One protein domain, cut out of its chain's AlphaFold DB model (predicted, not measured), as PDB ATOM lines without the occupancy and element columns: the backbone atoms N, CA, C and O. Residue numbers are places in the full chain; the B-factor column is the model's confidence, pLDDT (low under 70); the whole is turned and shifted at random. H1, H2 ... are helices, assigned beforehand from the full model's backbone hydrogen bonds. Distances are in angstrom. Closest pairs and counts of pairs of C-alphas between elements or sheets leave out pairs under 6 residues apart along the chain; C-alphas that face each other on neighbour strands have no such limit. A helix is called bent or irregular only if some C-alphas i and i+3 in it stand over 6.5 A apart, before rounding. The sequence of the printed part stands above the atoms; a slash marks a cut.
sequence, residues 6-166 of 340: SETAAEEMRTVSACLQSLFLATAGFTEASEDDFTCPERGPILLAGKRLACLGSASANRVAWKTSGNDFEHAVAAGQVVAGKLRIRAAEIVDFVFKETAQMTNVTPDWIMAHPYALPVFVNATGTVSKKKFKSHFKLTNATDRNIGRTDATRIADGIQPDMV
ATOM      1  N   SER A   6     175.648 165.259  71.249       88.31
ATOM      2  CA  SER A   6     174.687 165.218  72.354       88.31
ATOM      3  C   SER A   6     175.362 165.131  73.723       88.31
ATOM      4  O   SER A   6     174.855 165.712  74.680       88.31
ATOM      5  N   GLU A   7     176.497 164.437  73.825       89.06
ATOM      6  CA  GLU A   7     177.291 164.379  75.060       89.06
ATOM      7  C   GLU A   7     177.957 165.723  75.344       89.06
ATOM      8  O   GLU A   7     177.784 166.257  76.440       89.06
ATOM      9  N   THR A   8     178.611 166.314  74.338       92.12
ATOM     10  CA  THR A   8     179.193 167.655  74.452       92.12
ATOM     11  C   THR A   8     178.120 168.680  74.817       92.12
ATOM     12  O   THR A   8     178.334 169.500  75.699       92.12
ATOM     13  N   ALA A   9     176.921 168.604  74.229       90.75
ATOM     14  CA  ALA A   9     175.828 169.514  74.567       90.75
ATOM     15  C   ALA A   9     175.401 169.400  76.033       90.75
ATOM     16  O   ALA A   9     175.167 170.417  76.677       90.75
ATOM     17  N   ALA A  10     175.286 168.181  76.565       87.12
ATOM     18  CA  ALA A  10     174.899 167.963  77.957       87.12
ATOM     19  C   ALA A  10     175.975 168.455  78.942       87.12
ATOM     20  O   ALA A  10     175.652 168.971  80.012       87.12
ATOM     21  N   GLU A  11     177.254 168.300  78.599       89.75
ATOM     22  CA  GLU A  11     178.371 168.825  79.385       89.75
ATOM     23  C   GLU A  11     178.411 170.356  79.364       89.75
ATOM     24  O   GLU A  11     178.310 170.983  80.418       89.75
ATOM     25  N   GLU A  12     178.433 170.955  78.174       92.75
ATOM     26  CA  GLU A  12     178.459 172.409  77.993       92.75
ATOM     27  C   GLU A  12     177.232 173.081  78.614       92.75
ATOM     28  O   GLU A  12     177.351 174.123  79.257       92.75
ATOM     29  N   MET A  13     176.047 172.471  78.503       89.81
ATOM     30  CA  MET A  13     174.836 173.024  79.110       89.81
ATOM     31  C   MET A  13     174.922 173.069  80.639       89.81
ATOM     32  O   MET A  13     174.438 174.024  81.242       89.81
ATOM     33  N   ARG A  14     175.560 172.081  81.283       86.50
ATOM     34  CA  ARG A  14     175.787 172.108  82.739       86.50
ATOM     35  C   ARG A  14     176.745 173.229  83.127       86.50
ATOM     36  O   ARG A  14     176.434 173.993  84.039       86.50
ATOM     37  N   THR A  15     177.853 173.369  82.403       90.50
ATOM     38  CA  THR A  15     178.839 174.436  82.629       90.50
ATOM     39  C   THR A  15     178.212 175.819  82.463       90.50
ATOM     40  O   THR A  15     178.318 176.673  83.346       90.50
ATOM     41  N   VAL A  16     177.488 176.035  81.363       92.56
ATOM     42  CA  VAL A  16     176.811 177.306  81.080       92.56
ATOM     43  C   VAL A  16     175.699 177.588  82.089       92.56
ATOM     44  O   VAL A  16     175.570 178.726  82.533       92.56
ATOM     45  N   SER A  17     174.934 176.576  82.512       88.56
ATOM     46  CA  SER A  17     173.910 176.740  83.552       88.56
ATOM     47  C   SER A  17     174.513 177.163  84.893       88.56
ATOM     48  O   SER A  17     173.983 178.065  85.540       88.56
ATOM     49  N   ALA A  18     175.634 176.565  85.302       87.75
ATOM     50  CA  ALA A  18     176.323 176.952  86.534       87.75
ATOM     51  C   ALA A  18     176.847 178.398  86.456       87.75
ATOM     52  O   ALA A  18     176.713 179.173  87.406       87.75
ATOM     53  N   CYS A  19     177.380 178.798  85.298       92.38
ATOM     54  CA  CYS A  19     177.816 180.174  85.072       92.38
ATOM     55  C   CYS A  19     176.634 181.161  85.091       92.38
ATOM     56  O   CYS A  19     176.718 182.197  85.748       92.38
ATOM     57  N   LEU A  20     175.507 180.824  84.453       92.12
ATOM     58  CA  LEU A  20     174.274 181.622  84.481       92.12
ATOM     59  C   LEU A  20     173.767 181.857  85.902       92.12
ATOM     60  O   LEU A  20     173.378 182.971  86.234       92.12
ATOM     61  N   GLN A  21     173.798 180.830  86.744       87.06
ATOM     62  CA  GLN A  21     173.418 180.939  88.150       87.06
ATOM     63  C   GLN A  21     174.354 181.854  88.936       87.06
ATOM     64  O   GLN A  21     173.901 182.731  89.671       87.06
ATOM     65  N   SER A  22     175.667 181.677  88.767       89.62
ATOM     66  CA  SER A  22     176.653 182.559  89.392       89.62
ATOM     67  C   SER A  22     176.467 184.005  88.939       89.62
ATOM     68  O   SER A  22     176.574 184.914  89.761       89.62
ATOM     69  N   LEU A  23     176.183 184.221  87.653       93.12
ATOM     70  CA  LEU A  23     175.911 185.540  87.100       93.12
ATOM     71  C   LEU A  23     174.621 186.125  87.658       93.12
ATOM     72  O   LEU A  23     174.640 187.278  88.064       93.12
ATOM     73  N   PHE A  24     173.531 185.359  87.731       90.19
ATOM     74  CA  PHE A  24     172.261 185.827  88.290       90.19
ATOM     75  C   PHE A  24     172.461 186.444  89.680       90.19
ATOM     76  O   PHE A  24     171.983 187.545  89.937       90.19
ATOM     77  N   LEU A  25     173.246 185.791  90.542       87.06
ATOM     78  CA  LEU A  25     173.575 186.310  91.869       87.06
ATOM     79  C   LEU A  25     174.497 187.536  91.809       87.06
ATOM     80  O   LEU A  25     174.207 188.553  92.433       87.06
ATOM     81  N   ALA A  26     175.588 187.459  91.042       89.62
ATOM     82  CA  ALA A  26     176.578 188.535  90.950       89.62
ATOM     83  C   ALA A  26     176.023 189.823  90.315       89.62
ATOM     84  O   ALA A  26     176.531 190.906  90.582       89.62
ATOM     85  N   THR A  27     174.981 189.697  89.490       90.31
ATOM     86  CA  THR A  27     174.397 190.788  88.697       90.31
ATOM     87  C   THR A  27     173.034 191.253  89.209       90.31
ATOM     88  O   THR A  27     172.285 191.901  88.474       90.31
ATOM     89  N   ALA A  28     172.679 190.880  90.446       87.25
ATOM     90  CA  ALA A  28     171.389 191.187  91.067       87.25
ATOM     91  C   ALA A  28     170.199 190.869  90.137       87.25
ATOM     92  O   ALA A  28     169.350 191.714  89.851       87.25
ATOM     93  N   GLY A  29     170.173 189.647  89.607       86.25
ATOM     94  CA  GLY A  29     169.136 189.182  88.695       86.25
ATOM     95  C   GLY A  29     169.303 189.659  87.253       86.25
ATOM     96  O   GLY A  29     168.305 189.934  86.593       86.25
ATOM     97  N   PHE A  30     170.541 189.771  86.758       91.56
ATOM     98  CA  PHE A  30     170.860 190.309  85.427       91.56
ATOM     99  C   PHE A  30     170.420 191.766  85.227       91.56
ATOM    100  O   PHE A  30     170.105 192.178  84.108       91.56
ATOM    101  N   THR A  31     170.411 192.556  86.300       88.25
ATOM    102  CA  THR A  31     170.083 193.989  86.257       88.25
ATOM    103  C   THR A  31     171.338 194.853  86.156       88.25
ATOM    104  O   THR A  31     171.333 195.871  85.460       88.25
ATOM    105  N   GLU A  32     172.446 194.414  86.754       89.81
ATOM    106  CA  GLU A  32     173.715 195.139  86.764       89.81
ATOM    107  C   GLU A  32     174.883 194.227  86.386       89.81
ATOM    108  O   GLU A  32     175.125 193.230  87.045       89.81
ATOM    109  N   ALA A  33     175.651 194.578  85.353       92.88
ATOM    110  CA  ALA A  33     176.874 193.859  84.993       92.88
ATOM    111  C   ALA A  33     178.110 194.753  85.178       92.88
ATOM    112  O   ALA A  33     178.137 195.921  84.746       92.88
ATOM    113  N   SER A  34     179.137 194.206  85.826       92.62
ATOM    114  CA  SER A  34     180.426 194.875  86.005       92.62
ATOM    115  C   SER A  34     181.273 194.759  84.736       92.62
ATOM    116  O   SER A  34     180.944 194.011  83.821       92.62
ATOM    117  N   GLU A  35     182.358 195.527  84.640       92.88
ATOM    118  CA  GLU A  35     183.285 195.387  83.507       92.88
ATOM    119  C   GLU A  35     184.061 194.067  83.571       92.88
ATOM    120  O   GLU A  35     184.285 193.442  82.535       92.88
ATOM    121  N   ASP A  36     184.360 193.596  84.784       93.50
ATOM    122  CA  ASP A  36     185.032 192.320  85.037       93.50
ATOM    123  C   ASP A  36     184.217 191.123  84.523       93.50
ATOM    124  O   ASP A  36     184.770 190.132  84.045       93.50
ATOM    125  N   ASP A  37     182.885 191.221  84.517       94.50
ATOM    126  CA  ASP A  37     182.049 190.171  83.935       94.50
ATOM    127  C   ASP A  37     182.236 190.043  82.414       94.50
ATOM    128  O   ASP A  37     182.047 188.957  81.866       94.50
ATOM    129  N   PHE A  38     182.652 191.113  81.724       95.00
ATOM    130  CA  PHE A  38     182.932 191.096  80.283       95.00
ATOM    131  C   PHE A  38     184.398 190.807  79.941       95.00
ATOM    132  O   PHE A  38     184.691 190.545  78.772       95.00
ATOM    133  N   THR A  39     185.312 190.843  80.915       92.56
ATOM    134  CA  THR A  39     186.696 190.370  80.731       92.56
ATOM    135  C   THR A  39     186.803 188.857  80.921       92.56
ATOM    136  O   THR A  39     187.674 188.226  80.324       92.56
ATOM    137  N   CYS A  40     185.894 188.262  81.697       92.06
ATOM    138  CA  CYS A  40     185.803 186.821  81.900       92.06
ATOM    139  C   CYS A  40     185.314 186.094  80.622       92.06
ATOM    140  O   CYS A  40     184.187 186.342  80.169       92.06
ATOM    141  N   PRO A  41     186.114 185.164  80.053       89.19
ATOM    142  CA  PRO A  41     185.765 184.419  78.838       89.19
ATOM    143  C   PRO A  41     184.487 183.583  78.948       89.19
ATOM    144  O   PRO A  41     183.847 183.301  77.937       89.19
ATOM    145  N   GLU A  42     184.109 183.176  80.156       90.12
ATOM    146  CA  GLU A  42     182.931 182.352  80.419       90.12
ATOM    147  C   GLU A  42     181.664 183.194  80.620       90.12
ATOM    148  O   GLU A  42     180.573 182.767  80.242       90.12
ATOM    149  N   ARG A  43     181.789 184.390  81.208       94.38
ATOM    150  CA  ARG A  43     180.654 185.246  81.596       94.38
ATOM    151  C   ARG A  43     180.243 186.223  80.506       94.38
ATOM    152  O   ARG A  43     179.055 186.334  80.199       94.38
ATOM    153  N   GLY A  44     181.212 186.898  79.892       95.06
ATOM    154  CA  GLY A  44     180.967 187.930  78.886       95.06
ATOM    155  C   GLY A  44     180.102 187.430  77.723       95.06
ATOM    156  O   GLY A  44     179.091 188.065  77.411       95.06
ATOM    157  N   PRO A  45     180.416 186.266  77.116       95.44
ATOM    158  CA  PRO A  45     179.595 185.697  76.051       95.44
ATOM    159  C   PRO A  45     178.159 185.385  76.479       95.44
ATOM    160  O   PRO A  45     177.243 185.623  75.699       95.44
ATOM    161  N   ILE A  46     177.943 184.903  77.708       96.00
ATOM    162  CA  ILE A  46     176.599 184.619  78.240       96.00
ATOM    163  C   ILE A  46     175.804 185.919  78.385       96.00
ATOM    164  O   ILE A  46     174.659 185.994  77.934       96.00
ATOM    165  N   LEU A  47     176.409 186.954  78.976       96.19
ATOM    166  CA  LEU A  47     175.762 188.250  79.180       96.19
ATOM    167  C   LEU A  47     175.336 188.894  77.858       96.19
ATOM    168  O   LEU A  47     174.196 189.345  77.726       96.19
ATOM    169  N   LEU A  48     176.235 188.900  76.873       96.00
ATOM    170  CA  LEU A  48     175.957 189.425  75.537       96.00
ATOM    171  C   LEU A  48     174.882 188.605  74.819       96.00
ATOM    172  O   LEU A  48     173.921 189.178  74.302       96.00
ATOM    173  N   ALA A  49     174.999 187.275  74.838       95.12
ATOM    174  CA  ALA A  49     174.048 186.376  74.195       95.12
ATOM    175  C   ALA A  49     172.629 186.532  74.759       95.12
ATOM    176  O   ALA A  49     171.664 186.602  73.998       95.12
ATOM    177  N   GLY A  50     172.490 186.665  76.081       92.88
ATOM    178  CA  GLY A  50     171.182 186.836  76.717       92.88
ATOM    179  C   GLY A  50     170.473 188.137  76.355       92.88
ATOM    180  O   GLY A  50     169.250 188.167  76.380       92.88
ATOM    181  N   LYS A  51     171.209 189.177  75.940       94.19
ATOM    182  CA  LYS A  51     170.636 190.408  75.362       94.19
ATOM    183  C   LYS A  51     170.712 190.467  73.835       94.19
ATOM    184  O   LYS A  51     170.391 191.500  73.247       94.19
ATOM    185  N   ARG A  52     171.103 189.368  73.178       94.12
ATOM    186  CA  ARG A  52     171.237 189.246  71.714       94.12
ATOM    187  C   ARG A  52     172.221 190.265  71.121       94.12
ATOM    188  O   ARG A  52     171.995 190.800  70.037       94.12
ATOM    189  N   LEU A  53     173.300 190.547  71.843       94.56
ATOM    190  CA  LEU A  53     174.333 191.500  71.448       94.56
ATOM    191  C   LEU A  53     175.541 190.785  70.843       94.56
ATOM    192  O   LEU A  53     175.931 189.704  71.281       94.56
ATOM    193  N   ALA A  54     176.161 191.417  69.849       92.56
ATOM    194  CA  ALA A  54     177.452 190.987  69.329       92.56
ATOM    195  C   ALA A  54     178.592 191.431  70.262       92.56
ATOM    196  O   ALA A  54     178.481 192.442  70.956       92.56
ATOM    197  N   CYS A  55     179.708 190.701  70.243       92.00
ATOM    198  CA  CYS A  55     180.925 191.124  70.932       92.00
ATOM    199  C   CYS A  55     181.601 192.264  70.159       92.00
ATOM    200  O   CYS A  55     181.911 192.122  68.978       92.00
ATOM    201  N   LEU A  56     181.860 193.377  70.845       92.94
ATOM    202  CA  LEU A  56     182.484 194.586  70.303       92.94
ATOM    203  C   LEU A  56     184.011 194.617  70.487       92.94
ATOM    204  O   LEU A  56     184.649 195.629  70.215       92.94
ATOM    205  N   GLY A  57     184.610 193.523  70.969       89.38
ATOM    206  CA  GLY A  57     186.063 193.371  71.099       89.38
ATOM    207  C   GLY A  57     186.700 194.010  72.340       89.38
ATOM    208  O   GLY A  57     187.867 193.738  72.606       89.38
ATOM    209  N   SER A  58     185.966 194.799  73.134       94.56
ATOM    210  CA  SER A  58     186.435 195.294  74.437       94.56
ATOM    211  C   SER A  58     185.372 195.161  75.528       94.56
ATOM    212  O   SER A  58     184.172 195.307  75.273       94.56
ATOM    213  N   ALA A  59     185.815 194.894  76.760       94.38
ATOM    214  CA  ALA A  59     184.932 194.723  77.914       94.38
ATOM    215  C   ALA A  59     184.112 195.988  78.202       94.38
ATOM    216  O   ALA A  59     182.896 195.910  78.378       94.38
ATOM    217  N   SER A  60     184.741 197.166  78.145       95.38
ATOM    218  CA  SER A  60     184.064 198.442  78.377       95.38
ATOM    219  C   SER A  60     182.990 198.723  77.316       95.38
ATOM    220  O   SER A  60     181.878 199.122  77.665       95.38
ATOM    221  N   ALA A  61     183.268 198.465  76.029       95.56
ATOM    222  CA  ALA A  61     182.278 198.647  74.963       95.56
ATOM    223  C   ALA A  61     181.107 197.663  75.106       95.56
ATOM    224  O   ALA A  61     179.947 198.065  75.001       95.56
ATOM    225  N   ASN A  62     181.404 196.398  75.411       96.19
ATOM    226  CA  ASN A  62     180.399 195.369  75.673       96.19
ATOM    227  C   ASN A  62     179.496 195.738  76.856       96.19
ATOM    228  O   ASN A  62     178.275 195.633  76.748       96.19
ATOM    229  N   ARG A  63     180.073 196.241  77.954       95.75
ATOM    230  CA  ARG A  63     179.320 196.695  79.128       95.75
ATOM    231  C   ARG A  63     178.397 197.861  78.807       95.75
ATOM    232  O   ARG A  63     177.239 197.845  79.220       95.75
ATOM    233  N   VAL A  64     178.895 198.871  78.090       95.12
ATOM    234  CA  VAL A  64     178.071 200.015  77.672       95.12
ATOM    235  C   VAL A  64     176.910 199.525  76.817       95.12
ATOM    236  O   VAL A  64     175.766 199.794  77.172       95.12
ATOM    237  N   ALA A  65     177.183 198.729  75.778       94.69
ATOM    238  CA  ALA A  65     176.151 198.176  74.904       94.69
ATOM    239  C   ALA A  65     175.111 197.355  75.679       94.69
ATOM    240  O   ALA A  65     173.913 197.530  75.467       94.69
ATOM    241  N   TRP A  66     175.552 196.513  76.616       95.69
ATOM    242  CA  TRP A  66     174.674 195.698  77.455       95.69
ATOM    243  C   TRP A  66     173.809 196.532  78.402       95.69
ATOM    244  O   TRP A  66     172.642 196.207  78.627       95.69
ATOM    245  N   LYS A  67     174.351 197.621  78.956       93.62
ATOM    246  CA  LYS A  67     173.600 198.525  79.837       93.62
ATOM    247  C   LYS A  67     172.584 199.359  79.057       93.62
ATOM    248  O   LYS A  67     171.494 199.608  79.558       93.62
ATOM    249  N   THR A  68     172.941 199.804  77.854       93.44
ATOM    250  CA  THR A  68     172.095 200.684  77.036       93.44
ATOM    251  C   THR A  68     171.138 199.932  76.122       93.44
ATOM    252  O   THR A  68     170.238 200.548  75.558       93.44
ATOM    253  N   SER A  69     171.321 198.623  75.927       89.94
ATOM    254  CA  SER A  69     170.390 197.834  75.129       89.94
ATOM    255  C   SER A  69     169.031 197.795  75.825       89.94
ATOM    256  O   SER A  69     168.943 197.344  76.965       89.94
ATOM    257  N   GLY A  70     167.973 198.189  75.116       87.69
ATOM    258  CA  GLY A  70     166.588 198.042  75.578       87.69
ATOM    259  C   GLY A  70     166.067 196.600  75.547       87.69
ATOM    260  O   GLY A  70     164.864 196.396  75.652       87.69
ATOM    261  N   ASN A  71     166.950 195.616  75.353       87.44
ATOM    262  CA  ASN A  71     166.602 194.204  75.340       87.44
ATOM    263  C   ASN A  71     166.618 193.659  76.769       87.44
ATOM    264  O   ASN A  71     167.617 193.804  77.484       87.44
ATOM    265  N   ASP A  72     165.543 192.970  77.137       88.44
ATOM    266  CA  ASP A  72     165.508 192.166  78.351       88.44
ATOM    267  C   ASP A  72     166.481 190.988  78.241       88.44
ATOM    268  O   ASP A  72     166.782 190.492  77.150       88.44
ATOM    269  N   PHE A  73     167.003 190.548  79.385       90.31
ATOM    270  CA  PHE A  73     167.895 189.399  79.429       90.31
ATOM    271  C   PHE A  73     167.098 188.089  79.369       90.31
ATOM    272  O   PHE A  73     166.263 187.818  80.229       90.31
ATOM    273  N   GLU A  74     167.409 187.242  78.390       87.62
ATOM    274  CA  GLU A  74     166.804 185.920  78.214       87.62
ATOM    275  C   GLU A  74     167.842 184.812  78.486       87.62
ATOM    276  O   GLU A  74     168.658 184.475  77.621       87.62
ATOM    277  N   HIS A  75     167.812 184.185  79.669       86.62
ATOM    278  CA  HIS A  75     168.796 183.158  80.072       86.62
ATOM    279  C   HIS A  75     168.791 181.930  79.150       86.62
ATOM    280  O   HIS A  75     169.843 181.367  78.852       86.62
ATOM    281  N   ALA A  76     167.623 181.533  78.644       84.12
ATOM    282  CA  ALA A  76     167.493 180.436  77.691       84.12
ATOM    283  C   ALA A  76     168.130 180.752  76.329       84.12
ATOM    284  O   ALA A  76     168.666 179.852  75.677       84.12
ATOM    285  N   VAL A  77     168.078 182.016  75.895       88.19
ATOM    286  CA  VAL A  77     168.761 182.480  74.679       88.19
ATOM    287  C   VAL A  77     170.262 182.517  74.921       88.19
ATOM    288  O   VAL A  77     171.010 182.002  74.091       88.19
ATOM    289  N   ALA A  78     170.687 183.034  76.078       92.31
ATOM    290  CA  ALA A  78     172.086 183.057  76.487       92.31
ATOM    291  C   ALA A  78     172.706 181.654  76.442       92.31
ATOM    292  O   ALA A  78     173.686 181.422  75.732       92.31
ATOM    293  N   ALA A  79     172.079 180.698  77.136       90.81
ATOM    294  CA  ALA A  79     172.530 179.314  77.162       90.81
ATOM    295  C   ALA A  79     172.546 178.699  75.762       90.81
ATOM    296  O   ALA A  79     173.537 178.094  75.349       90.81
ATOM    297  N   GLY A  80     171.459 178.889  75.011       91.12
ATOM    298  CA  GLY A  80     171.311 178.306  73.688       91.12
ATOM    299  C   GLY A  80     172.376 178.770  72.701       91.12
ATOM    300  O   GLY A  80     172.977 177.945  72.019       91.12
ATOM    301  N   GLN A  81     172.645 180.075  72.641       92.31
ATOM    302  CA  GLN A  81     173.633 180.629  71.717       92.31
ATOM    303  C   GLN A  81     175.059 180.202  72.071       92.31
ATOM    304  O   GLN A  81     175.810 179.810  71.174       92.31
ATOM    305  N   VAL A  82     175.423 180.231  73.357       94.31
ATOM    306  CA  VAL A  82     176.768 179.841  73.806       94.31
ATOM    307  C   VAL A  82     177.023 178.360  73.523       94.31
ATOM    308  O   VAL A  82     178.025 178.025  72.887       94.31
ATOM    309  N   VAL A  83     176.092 177.477  73.900       94.38
ATOM    310  CA  VAL A  83     176.238 176.031  73.660       94.38
ATOM    311  C   VAL A  83     176.213 175.715  72.164       94.38
ATOM    312  O   VAL A  83     177.044 174.939  71.698       94.38
ATOM    313  N   ALA A  84     175.337 176.347  71.374       94.06
ATOM    314  CA  ALA A  84     175.331 176.163  69.920       94.06
ATOM    315  C   ALA A  84     176.682 176.546  69.291       94.06
ATOM    316  O   ALA A  84     177.181 175.824  68.431       94.06
ATOM    317  N   GLY A  85     177.310 177.634  69.747       93.44
ATOM    318  CA  GLY A  85     178.653 178.025  69.309       93.44
ATOM    319  C   GLY A  85     179.702 176.938  69.565       93.44
ATOM    320  O   GLY A  85     180.468 176.598  68.664       93.44
ATOM    321  N   LYS A  86     179.695 176.336  70.758       94.19
ATOM    322  CA  LYS A  86     180.593 175.220  71.109       94.19
ATOM    323  C   LYS A  86     180.317 173.968  70.275       94.19
ATOM    324  O   LYS A  86     181.250 173.332  69.790       94.19
ATOM    325  N   LEU A  87     179.047 173.651  70.032       95.25
ATOM    326  CA  LEU A  87     178.666 172.505  69.208       95.25
ATOM    327  C   LEU A  87     179.037 172.665  67.734       95.25
ATOM    328  O   LEU A  87     179.333 171.662  67.093       95.25
ATOM    329  N   ARG A  88     179.075 173.888  67.196       95.31
ATOM    330  CA  ARG A  88     179.576 174.139  65.833       95.31
ATOM    331  C   ARG A  88     181.057 173.825  65.701       95.31
ATOM    332  O   ARG A  88     181.446 173.146  64.757       95.31
ATOM    333  N   ILE A  89     181.860 174.268  66.671       94.62
ATOM    334  CA  ILE A  89     183.287 173.917  66.744       94.62
ATOM    335  C   ILE A  89     183.418 172.395  66.803       94.62
ATOM    336  O   ILE A  89     184.133 171.797  66.005       94.62
ATOM    337  N   ARG A  90     182.629 171.754  67.671       95.38
ATOM    338  CA  ARG A  90     182.640 170.302  67.813       95.38
ATOM    339  C   ARG A  90     182.227 169.558  66.541       95.38
ATOM    340  O   ARG A  90     182.807 168.530  66.209       95.38
ATOM    341  N   ALA A  91     181.221 170.055  65.831       95.62
ATOM    342  CA  ALA A  91     180.782 169.490  64.563       95.62
ATOM    343  C   ALA A  91     181.904 169.558  63.521       95.62
ATOM    344  O   ALA A  91     182.169 168.551  62.870       95.62
ATOM    345  N   ALA A  92     182.596 170.697  63.420       95.69
ATOM    346  CA  ALA A  92     183.752 170.846  62.541       95.69
ATOM    347  C   ALA A  92     184.870 169.850  62.896       95.69
ATOM    348  O   ALA A  92     185.339 169.140  62.015       95.69
ATOM    349  N   GLU A  93     185.208 169.696  64.180       96.00
ATOM    350  CA  GLU A  93     186.205 168.710  64.632       96.00
ATOM    351  C   GLU A  93     185.837 167.268  64.245       96.00
ATOM    352  O   GLU A  93     186.700 166.495  63.827       96.00
ATOM    353  N   ILE A  94     184.562 166.885  64.386       96.00
ATOM    354  CA  ILE A  94     184.091 165.543  64.012       96.00
ATOM    355  C   ILE A  94     184.171 165.357  62.493       96.00
ATOM    356  O   ILE A  94     184.611 164.300  62.038       96.00
ATOM    357  N   VAL A  95     183.759 166.358  61.709       95.31
ATOM    358  CA  VAL A  95     183.841 166.319  60.242       95.31
ATOM    359  C   VAL A  95     185.297 166.191  59.798       95.31
ATOM    360  O   VAL A  95     185.616 165.265  59.054       95.31
ATOM    361  N   ASP A  96     186.189 167.037  60.304       95.19
ATOM    362  CA  ASP A  96     187.615 167.003  59.970       95.19
ATOM    363  C   ASP A  96     188.244 165.651  60.329       95.19
ATOM    364  O   ASP A  96     188.987 165.071  59.533       95.19
ATOM    365  N   PHE A  97     187.894 165.102  61.497       95.62
ATOM    366  CA  PHE A  97     188.330 163.773  61.912       95.62
ATOM    367  C   PHE A  97     187.864 162.685  60.936       95.62
ATOM    368  O   PHE A  97     188.675 161.873  60.493       95.62
ATOM    369  N   VAL A  98     186.583 162.681  60.552       94.81
ATOM    370  CA  VAL A  98     186.042 161.698  59.598       94.81
ATOM    371  C   VAL A  98     186.761 161.802  58.260       94.81
ATOM    372  O   VAL A  98     187.230 160.792  57.741       94.81
ATOM    373  N   PHE A  99     186.893 163.008  57.707       93.38
ATOM    374  CA  PHE A  99     187.548 163.226  56.415       93.38
ATOM    375  C   PHE A  99     189.023 162.823  56.432       93.38
ATOM    376  O   PHE A  99     189.527 162.304  55.436       93.38
ATOM    377  N   LYS A 100     189.722 163.017  57.551       94.12
ATOM    378  CA  LYS A 100     191.108 162.575  57.705       94.12
ATOM    379  C   LYS A 100     191.219 161.050  57.749       94.12
ATOM    380  O   LYS A 100     191.983 160.476  56.978       94.12
ATOM    381  N   GLU A 101     190.447 160.396  58.612       95.19
ATOM    382  CA  GLU A 101     190.576 158.955  58.871       95.19
ATOM    383  C   GLU A 101     190.018 158.081  57.738       95.19
ATOM    384  O   GLU A 101     190.446 156.945  57.559       95.19
ATOM    385  N   THR A 102     189.080 158.607  56.950       92.62
ATOM    386  CA  THR A 102     188.429 157.873  55.848       92.62
ATOM    387  C   THR A 102     188.977 158.237  54.468       92.62
ATOM    388  O   THR A 102     188.360 157.904  53.457       92.62
ATOM    389  N   ALA A 103     190.118 158.938  54.411       91.44
ATOM    390  CA  ALA A 103     190.712 159.453  53.176       91.44
ATOM    391  C   ALA A 103     189.682 160.214  52.317       91.44
ATOM    392  O   ALA A 103     189.387 159.838  51.184       91.44
ATOM    393  N   GLN A 104     189.105 161.273  52.889       89.75
ATOM    394  CA  GLN A 104     188.045 162.082  52.277       89.75
ATOM    395  C   GLN A 104     186.800 161.246  51.925       89.75
ATOM    396  O   GLN A 104     186.224 161.402  50.856       89.75
ATOM    397  N   MET A 105     186.404 160.332  52.820       89.06
ATOM    398  CA  MET A 105     185.265 159.414  52.657       89.06
ATOM    399  C   MET A 105     185.372 158.410  51.501       89.06
ATOM    400  O   MET A 105     184.383 157.771  51.154       89.06
ATOM    401  N   THR A 106     186.564 158.204  50.938       89.06
ATOM    402  CA  THR A 106     186.784 157.178  49.902       89.06
ATOM    403  C   THR A 106     187.034 155.786  50.482       89.06
ATOM    404  O   THR A 106     186.862 154.790  49.786       89.06
ATOM    405  N   ASN A 107     187.411 155.700  51.762       90.56
ATOM    406  CA  ASN A 107     187.715 154.451  52.456       90.56
ATOM    407  C   ASN A 107     186.900 154.323  53.753       90.56
ATOM    408  O   ASN A 107     187.448 154.254  54.856       90.56
ATOM    409  N   VAL A 108     185.572 154.344  53.632       92.81
ATOM    410  CA  VAL A 108     184.666 154.138  54.769       92.81
ATOM    411  C   VAL A 108     184.362 152.648  54.902       92.81
ATOM    412  O   VAL A 108     183.693 152.068  54.054       92.81
ATOM    413  N   THR A 109     184.829 152.017  55.982       95.19
ATOM    414  CA  THR A 109     184.600 150.586  56.231       95.19
ATOM    415  C   THR A 109     183.536 150.351  57.310       95.19
ATOM    416  O   THR A 109     183.346 151.200  58.190       95.19
ATOM    417  N   PRO A 110     182.864 149.182  57.315       96.50
ATOM    418  CA  PRO A 110     181.885 148.854  58.349       96.50
ATOM    419  C   PRO A 110     182.486 148.873  59.761       96.50
ATOM    420  O   PRO A 110     181.866 149.391  60.686       96.50
ATOM    421  N   ASP A 111     183.709 148.357  59.931       96.62
ATOM    422  CA  ASP A 111     184.380 148.327  61.235       96.62
ATOM    423  C   ASP A 111     184.702 149.742  61.739       96.62
ATOM    424  O   ASP A 111     184.523 150.028  62.925       96.62
ATOM    425  N   TRP A 112     185.091 150.661  60.844       95.94
ATOM    426  CA  TRP A 112     185.316 152.060  61.212       95.94
ATOM    427  C   TRP A 112     184.024 152.738  61.681       95.94
ATOM    428  O   TRP A 112     184.028 153.415  62.708       95.94
ATOM    429  N   ILE A 113     182.906 152.524  60.977       95.38
ATOM    430  CA  ILE A 113     181.595 153.082  61.356       95.38
ATOM    431  C   ILE A 113     181.152 152.558  62.727       95.38
ATOM    432  O   ILE A 113     180.662 153.328  63.553       95.38
ATOM    433  N   MET A 114     181.335 151.261  62.985       95.50
ATOM    434  CA  MET A 114     181.002 150.653  64.277       95.50
ATOM    435  C   MET A 114     181.841 151.221  65.424       95.50
ATOM    436  O   MET A 114     181.326 151.392  66.526       95.50
ATOM    437  N   ALA A 115     183.119 151.515  65.173       94.88
ATOM    438  CA  ALA A 115     184.019 152.095  66.166       94.88
ATOM    439  C   ALA A 115     183.728 153.583  66.448       94.88
ATOM    440  O   ALA A 115     184.070 154.080  67.522       94.88
ATOM    441  N   HIS A 116     183.073 154.286  65.518       95.75
ATOM    442  CA  HIS A 116     182.830 155.730  65.592       95.75
ATOM    443  C   HIS A 116     181.350 156.093  65.370       95.75
ATOM    444  O   HIS A 116     181.029 156.884  64.479       95.75
ATOM    445  N   PRO A 117     180.410 155.578  66.185       93.88
ATOM    446  CA  PRO A 117     178.983 155.825  65.985       93.88
ATOM    447  C   PRO A 117     178.618 157.317  66.076       93.88
ATOM    448  O   PRO A 117     177.696 157.766  65.393       93.88
ATOM    449  N   TYR A 118     179.388 158.114  66.826       93.56
ATOM    450  CA  TYR A 118     179.215 159.567  66.935       93.56
ATOM    451  C   TYR A 118     179.370 160.310  65.597       93.56
ATOM    452  O   TYR A 118     178.911 161.446  65.480       93.56
ATOM    453  N   ALA A 119     179.988 159.687  64.587       94.50
ATOM    454  CA  ALA A 119     180.138 160.231  63.239       94.50
ATOM    455  C   ALA A 119     178.860 160.115  62.390       94.50
ATOM    456  O   ALA A 119     178.803 160.667  61.293       94.50
ATOM    457  N   LEU A 120     177.807 159.442  62.872       92.81
ATOM    458  CA  LEU A 120     176.554 159.270  62.130       92.81
ATOM    459  C   LEU A 120     175.975 160.577  61.543       92.81
ATOM    460  O   LEU A 120     175.555 160.549  60.386       92.81
ATOM    461  N   PRO A 121     175.955 161.723  62.257       92.44
ATOM    462  CA  PRO A 121     175.493 162.986  61.684       92.44
ATOM    463  C   PRO A 121     176.291 163.437  60.458       92.44
ATOM    464  O   PRO A 121     175.713 164.043  59.558       92.44
ATOM    465  N   VAL A 122     177.586 163.120  60.403       93.38
ATOM    466  CA  VAL A 122     178.439 163.437  59.255       93.38
ATOM    467  C   VAL A 122     177.971 162.645  58.042       93.38
ATOM    468  O   VAL A 122     177.723 163.246  57.006       93.38
ATOM    469  N   PHE A 123     177.742 161.338  58.180       91.50
ATOM    470  CA  PHE A 123     177.244 160.510  57.075       91.50
ATOM    471  C   PHE A 123     175.858 160.939  56.587       91.50
ATOM    472  O   PHE A 123     175.635 161.016  55.384       91.50
ATOM    473  N   VAL A 124     174.947 161.290  57.503       89.94
ATOM    474  CA  VAL A 124     173.605 161.792  57.153       89.94
ATOM    475  C   VAL A 124     173.687 163.020  56.242       89.94
ATOM    476  O   VAL A 124     172.968 163.102  55.243       89.94
ATOM    477  N   ASN A 125     174.559 163.966  56.588       89.56
ATOM    478  CA  ASN A 125     174.699 165.221  55.857       89.56
ATOM    479  C   ASN A 125     175.572 165.075  54.605       89.56
ATOM    480  O   ASN A 125     175.254 165.673  53.581       89.56
ATOM    481  N   ALA A 126     176.610 164.236  54.651       86.94
ATOM    482  CA  ALA A 126     177.477 163.954  53.512       86.94
ATOM    483  C   ALA A 126     176.700 163.353  52.339       86.94
ATOM    484  O   ALA A 126     176.951 163.725  51.205       86.94
ATOM    485  N   THR A 127     175.710 162.492  52.594       80.50
ATOM    486  CA  THR A 127     174.891 161.873  51.538       80.50
ATOM    487  C   THR A 127     173.741 162.765  51.050       80.50
ATOM    488  O   THR A 127     172.810 162.270  50.413       80.50
ATOM    489  N   GLY A 128     173.712 164.050  51.423       73.88
ATOM    490  CA  GLY A 128     172.648 164.993  51.050       73.88
ATOM    491  C   GLY A 128     171.271 164.673  51.649       73.88
ATOM    492  O   GLY A 128     170.253 165.241  51.240       73.88
ATOM    493  N   THR A 129     171.192 163.756  52.618       71.56
ATOM    494  CA  THR A 129     169.910 163.397  53.233       71.56
ATOM    495  C   THR A 129     169.564 164.373  54.351       71.56
ATOM    496  O   THR A 129     170.185 164.401  55.404       71.56
ATOM    497  N   VAL A 130     168.494 165.143  54.158       68.25
ATOM    498  CA  VAL A 130     168.093 166.224  55.080       68.25
ATOM    499  C   VAL A 130     167.619 165.775  56.476       68.25
ATOM    500  O   VAL A 130     167.251 166.614  57.290       68.25
ATOM    501  N   SER A 131     167.551 164.470  56.784       77.06
ATOM    502  CA  SER A 131     167.217 164.012  58.144       77.06
ATOM    503  C   SER A 131     167.656 162.579  58.442       77.06
ATOM    504  O   SER A 131     167.657 161.717  57.562       77.06
ATOM    505  N   LYS A 132     167.891 162.277  59.731       81.62
ATOM    506  CA  LYS A 132     168.185 160.915  60.224       81.62
ATOM    507  C   LYS A 132     167.107 159.904  59.812       81.62
ATOM    508  O   LYS A 132     167.431 158.773  59.478       81.62
ATOM    509  N   LYS A 133     165.825 160.298  59.782       84.31
ATOM    510  CA  LYS A 133     164.723 159.425  59.333       84.31
ATOM    511  C   LYS A 133     164.840 159.085  57.845       84.31
ATOM    512  O   LYS A 133     164.684 157.922  57.482       84.31
ATOM    513  N   LYS A 134     165.126 160.079  56.997       85.06
ATOM    514  CA  LYS A 134     165.331 159.863  55.558       85.06
ATOM    515  C   LYS A 134     166.576 159.024  55.298       85.06
ATOM    516  O   LYS A 134     166.483 158.072  54.537       85.06
ATOM    517  N   PHE A 135     167.675 159.303  55.995       87.31
ATOM    518  CA  PHE A 135     168.897 158.501  55.938       87.31
ATOM    519  C   PHE A 135     168.631 157.033  56.291       87.31
ATOM    520  O   PHE A 135     168.933 156.138  55.507       87.31
ATOM    521  N   LYS A 136     167.960 156.778  57.425       88.38
ATOM    522  CA  LYS A 136     167.570 155.419  57.828       88.38
ATOM    523  C   LYS A 136     166.680 154.740  56.793       88.38
ATOM    524  O   LYS A 136     166.888 153.571  56.505       88.38
ATOM    525  N   SER A 137     165.712 155.449  56.218       87.25
ATOM    526  CA  SER A 137     164.861 154.886  55.166       87.25
ATOM    527  C   SER A 137     165.648 154.571  53.893       87.25
ATOM    528  O   SER A 137     165.413 153.530  53.286       87.25
ATOM    529  N   HIS A 138     166.563 155.456  53.493       84.56
ATOM    530  CA  HIS A 138     167.354 155.332  52.271       84.56
ATOM    531  C   HIS A 138     168.297 154.126  52.350       84.56
ATOM    532  O   HIS A 138     168.249 153.249  51.493       84.56
ATOM    533  N   PHE A 139     169.047 154.010  53.447       85.75
ATOM    534  CA  PHE A 139     169.966 152.894  53.693       85.75
ATOM    535  C   PHE A 139     169.301 151.689  54.381       85.75
ATOM    536  O   PHE A 139     169.982 150.742  54.766       85.75
ATOM    537  N   LYS A 140     167.969 151.698  54.553       88.38
ATOM    538  CA  LYS A 140     167.182 150.649  55.235       88.38
ATOM    539  C   LYS A 140     167.742 150.279  56.618       88.38
ATOM    540  O   LYS A 140     167.818 149.106  56.972       88.38
ATOM    541  N   LEU A 141     168.171 151.264  57.397       89.31
ATOM    542  CA  LEU A 141     168.772 151.059  58.714       89.31
ATOM    543  C   LEU A 141     167.702 150.766  59.761       89.31
ATOM    544  O   LEU A 141     166.624 151.365  59.747       89.31
ATOM    545  N   THR A 142     168.029 149.894  60.708       82.94
ATOM    546  CA  THR A 142     167.098 149.489  61.769       82.94
ATOM    547  C   THR A 142     167.330 150.287  63.046       82.94
ATOM    548  O   THR A 142     166.485 151.091  63.443       82.94
ATOM    549  N   ASN A 143     168.510 150.153  63.648       82.38
ATOM    550  CA  ASN A 143     168.782 150.642  65.002       82.38
ATOM    551  C   ASN A 143     169.992 151.578  65.095       82.38
ATOM    552  O   ASN A 143     170.376 151.950  66.199       82.38
ATOM    553  N   ALA A 144     170.549 152.032  63.969       86.62
ATOM    554  CA  ALA A 144     171.657 152.985  63.969       86.62
ATOM    555  C   ALA A 144     171.360 154.245  64.808       86.62
ATOM    556  O   ALA A 144     170.381 154.980  64.585       86.62
ATOM    557  N   THR A 145     172.236 154.498  65.772       87.38
ATOM    558  CA  THR A 145     172.276 155.700  66.600       87.38
ATOM    559  C   THR A 145     173.698 156.236  66.646       87.38
ATOM    560  O   THR A 145     174.655 155.551  66.315       87.38
ATOM    561  N   ASP A 146     173.820 157.465  67.109       84.94
ATOM    562  CA  ASP A 146     175.067 158.161  67.404       84.94
ATOM    563  C   ASP A 146     175.860 157.538  68.570       84.94
ATOM    564  O   ASP A 146     176.998 157.922  68.812       84.94
ATOM    565  N   ARG A 147     175.292 156.539  69.261       87.06
ATOM    566  CA  ARG A 147     175.952 155.783  70.340       87.06
ATOM    567  C   ARG A 147     176.294 154.350  69.965       87.06
ATOM    568  O   ARG A 147     177.174 153.751  70.568       87.06
ATOM    569  N   ASN A 148     175.562 153.777  69.017       91.06
ATOM    570  CA  ASN A 148     175.723 152.391  68.619       91.06
ATOM    571  C   ASN A 148     175.206 152.177  67.197       91.06
ATOM    572  O   ASN A 148     174.076 152.567  66.872       91.06
ATOM    573  N   ILE A 149     176.012 151.507  66.378       93.31
ATOM    574  CA  ILE A 149     175.667 151.076  65.026       93.31
ATOM    575  C   ILE A 149     176.052 149.600  64.915       93.31
ATOM    576  O   ILE A 149     177.212 149.235  65.078       93.31
ATOM    577  N   GLY A 150     175.067 148.738  64.653       93.62
ATOM    578  CA  GLY A 150     175.314 147.309  64.460       93.62
ATOM    579  C   GLY A 150     175.987 147.020  63.116       93.62
ATOM    580  O   GLY A 150     175.822 147.778  62.162       93.62
ATOM    581  N   ARG A 151     176.683 145.881  63.010       95.56
ATOM    582  CA  ARG A 151     177.441 145.481  61.806       95.56
ATOM    583  C   ARG A 151     176.626 145.547  60.513       95.56
ATOM    584  O   ARG A 151     177.121 146.051  59.510       95.56
ATOM    585  N   THR A 152     175.375 145.089  60.533       94.31
ATOM    586  CA  THR A 152     174.483 145.135  59.363       94.31
ATOM    587  C   THR A 152     174.201 146.566  58.904       94.31
ATOM    588  O   THR A 152     174.289 146.857  57.716       94.31
ATOM    589  N   ASP A 153     173.885 147.466  59.840       94.75
ATOM    590  CA  ASP A 153     173.624 148.877  59.537       94.75
ATOM    591  C   ASP A 153     174.920 149.577  59.079       94.75
ATOM    592  O   ASP A 153     174.894 150.336  58.115       94.75
ATOM    593  N   ALA A 154     176.062 149.271  59.703       95.62
ATOM    594  CA  ALA A 154     177.367 149.800  59.307       95.62
ATOM    595  C   ALA A 154     177.770 149.370  57.888       95.62
ATOM    596  O   ALA A 154     178.262 150.188  57.120       95.62
ATOM    597  N   THR A 155     177.500 148.114  57.523       95.25
ATOM    598  CA  THR A 155     177.750 147.595  56.168       95.25
ATOM    599  C   THR A 155     176.911 148.344  55.137       95.25
ATOM    600  O   THR A 155     177.445 148.854  54.162       95.25
ATOM    601  N   ARG A 156     175.613 148.529  55.410       94.25
ATOM    602  CA  ARG A 156     174.707 149.286  54.528       94.25
ATOM    603  C   ARG A 156     175.126 150.743  54.335       94.25
ATOM    604  O   ARG A 156     174.918 151.284  53.256       94.25
ATOM    605  N   ILE A 157     175.664 151.378  55.377       92.75
ATOM    606  CA  ILE A 157     176.187 152.747  55.289       92.75
ATOM    607  C   ILE A 157     177.469 152.766  54.448       92.75
ATOM    608  O   ILE A 157     177.558 153.579  53.538       92.75
ATOM    609  N   ALA A 158     178.429 151.874  54.721       93.12
ATOM    610  CA  ALA A 158     179.696 151.803  53.987       93.12
ATOM    611  C   ALA A 158     179.481 151.564  52.484       93.12
ATOM    612  O   ALA A 158     179.977 152.335  51.670       93.12
ATOM    613  N   ASP A 159     178.670 150.565  52.126       90.62
ATOM    614  CA  ASP A 159     178.354 150.236  50.728       90.62
ATOM    615  C   ASP A 159     177.580 151.364  50.023       90.62
ATOM    616  O   ASP A 159     177.580 151.494  48.798       90.62
ATOM    617  N   GLY A 160     176.864 152.163  50.812       85.81
ATOM    618  CA  GLY A 160     175.969 153.203  50.345       85.81
ATOM    619  C   GLY A 160     176.619 154.570  50.124       85.81
ATOM    620  O   GLY A 160     176.043 155.398  49.420       85.81
ATOM    621  N   ILE A 161     177.791 154.823  50.708       85.25
ATOM    622  CA  ILE A 161     178.536 156.070  50.514       85.25
ATOM    623  C   ILE A 161     179.336 155.950  49.221       85.25
ATOM    624  O   ILE A 161     180.285 155.175  49.134       85.25
ATOM    625  N   GLN A 162     178.952 156.733  48.217       80.19
ATOM    626  CA  GLN A 162     179.682 156.826  46.957       80.19
ATOM    627  C   GLN A 162     180.512 158.123  46.925       80.19
ATOM    628  O   GLN A 162     180.036 159.149  47.424       80.19
ATOM    629  N   PRO A 163     181.736 158.120  46.361       73.88
ATOM    630  CA  PRO A 163     182.609 159.301  46.354       73.88
ATOM    631  C   PRO A 163     181.990 160.548  45.707       73.88
ATOM    632  O   PRO A 163     182.302 161.665  46.106       73.88
ATOM    633  N   ASP A 164     181.104 160.371  44.729       77.69
ATOM    634  CA  ASP A 164     180.395 161.441  44.020       77.69
ATOM    635  C   ASP A 164     179.241 162.058  44.828       77.69
ATOM    636  O   ASP A 164     178.768 163.144  44.495       77.69
ATOM    637  N   MET A 165     178.805 161.405  45.909       73.50
ATOM    638  CA  MET A 165     177.797 161.944  46.826       73.50
ATOM    639  C   MET A 165     178.389 162.920  47.847       73.50
ATOM    640  O   MET A 165     177.640 163.687  48.446       73.50
ATOM    641  N   VAL A 166     179.705 162.877  48.078       76.75
ATOM    642  CA  VAL A 166     180.358 163.580  49.189       76.75
ATOM    643  C   VAL A 166     180.508 165.066  48.874       76.75
ATOM    644  O   VAL A 166     181.273 165.473  48.002       76.75
TER     645      VAL A 166
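Overview. This is residues 6 to 166 of the 340 residues of an uncharacterized protein of Rhizobium cellulosilyticum (UniProt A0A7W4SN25). Two small helical lobes stand at the ends of one long helix, H5, which spans between them like the bar of a dumbbell: H2, H3 and H4 make one lobe, and H6, H7, H8 and H9 the other. The long helix H1 runs beside the first part of H5, the opposite way. The printed part has 161 residues with nine named helices, H1 to H9 in chain order, and no named strand; the class is all helix. The whole is loose, with a radius of gyration of the C-alphas of 20.9 A, and a rod spanning 58 by 26 by 23 A.

Arrangement. Begin with H5, residues 75 to 101. H1, residues 6 to 26, touches it at a shallow tilt of 31 degrees, opposite ways; their closest C-alphas, Glu 12 and Val 83, are 6.1 A apart. With residues 75 to 82 alone, H5 touches H3, residues 44 to 50, at a steep tilt of 67 degrees; the closest C-alphas are Gly 50 and Ala 78, 3.9 A. H3 touches H4, residues 59 to 68, at a shallow tilt of 22 degrees, the same way, closest at Leu 48 and Trp 66, 6.7 A between C-alphas. H2, residues 36 to 39, touches H4, with C-alphas Phe 38 and Ala 59 closest at 4.8 A, and touches H3 only at the corner, with C-alphas Phe 38 and Gly 44 closest at 4.0 A. With residues 94 to 98 alone, H5 touches H7, residues 117 to 126, about perpendicular at 87 degrees; the closest C-alphas are those of Val 95 and Val 122, 6.2 A apart. H8, residues 132 to 138, only just touches H7, with 3 pairs of C-alphas within 8 A, the closest Val 124 and Phe 135 at 5.9 A. H6, residues 110 to 115, touches H9, residues 151 to 160, at a steep tilt of 59 degrees, with C-alphas Pro 110 and Ala 154 closest at 4.7 A. H9 is near H7 and H8. The helix packing is mostly crossed, but only just: 2 of 6 touching pairs with a tilt are shallow. Every O i to N i+4 pair is within hydrogen-bond range in H1, H3, H4, H5, H6, H8 and H9, but 4 of 6 in H7; H2 is too short for one.

Along the chain. Find C-alpha 75 at (168.796, 183.158, 80.072); from there H5 runs 38.9 A to C-alpha 101 at (190.576, 158.955, 58.871). H1 begins at C-alpha 6, (174.687, 165.218, 72.354), and is 29.9 A long. H7 measures 15.0 A and is irregular: C-alphas 118 and 121 are 7.3 A apart. H4 measures 14.2 A and H9 13.9 A.

Size, cuts and confidence. The C-alphas of Thr 68 and Thr 152, the two farthest apart, are 58.3 A apart. The printed part has no cut. The link from H8 to H9, residues 139 to 150, is long. Mean pLDDT of the printed part is 90.7; look at residue 130 for the one value under 70.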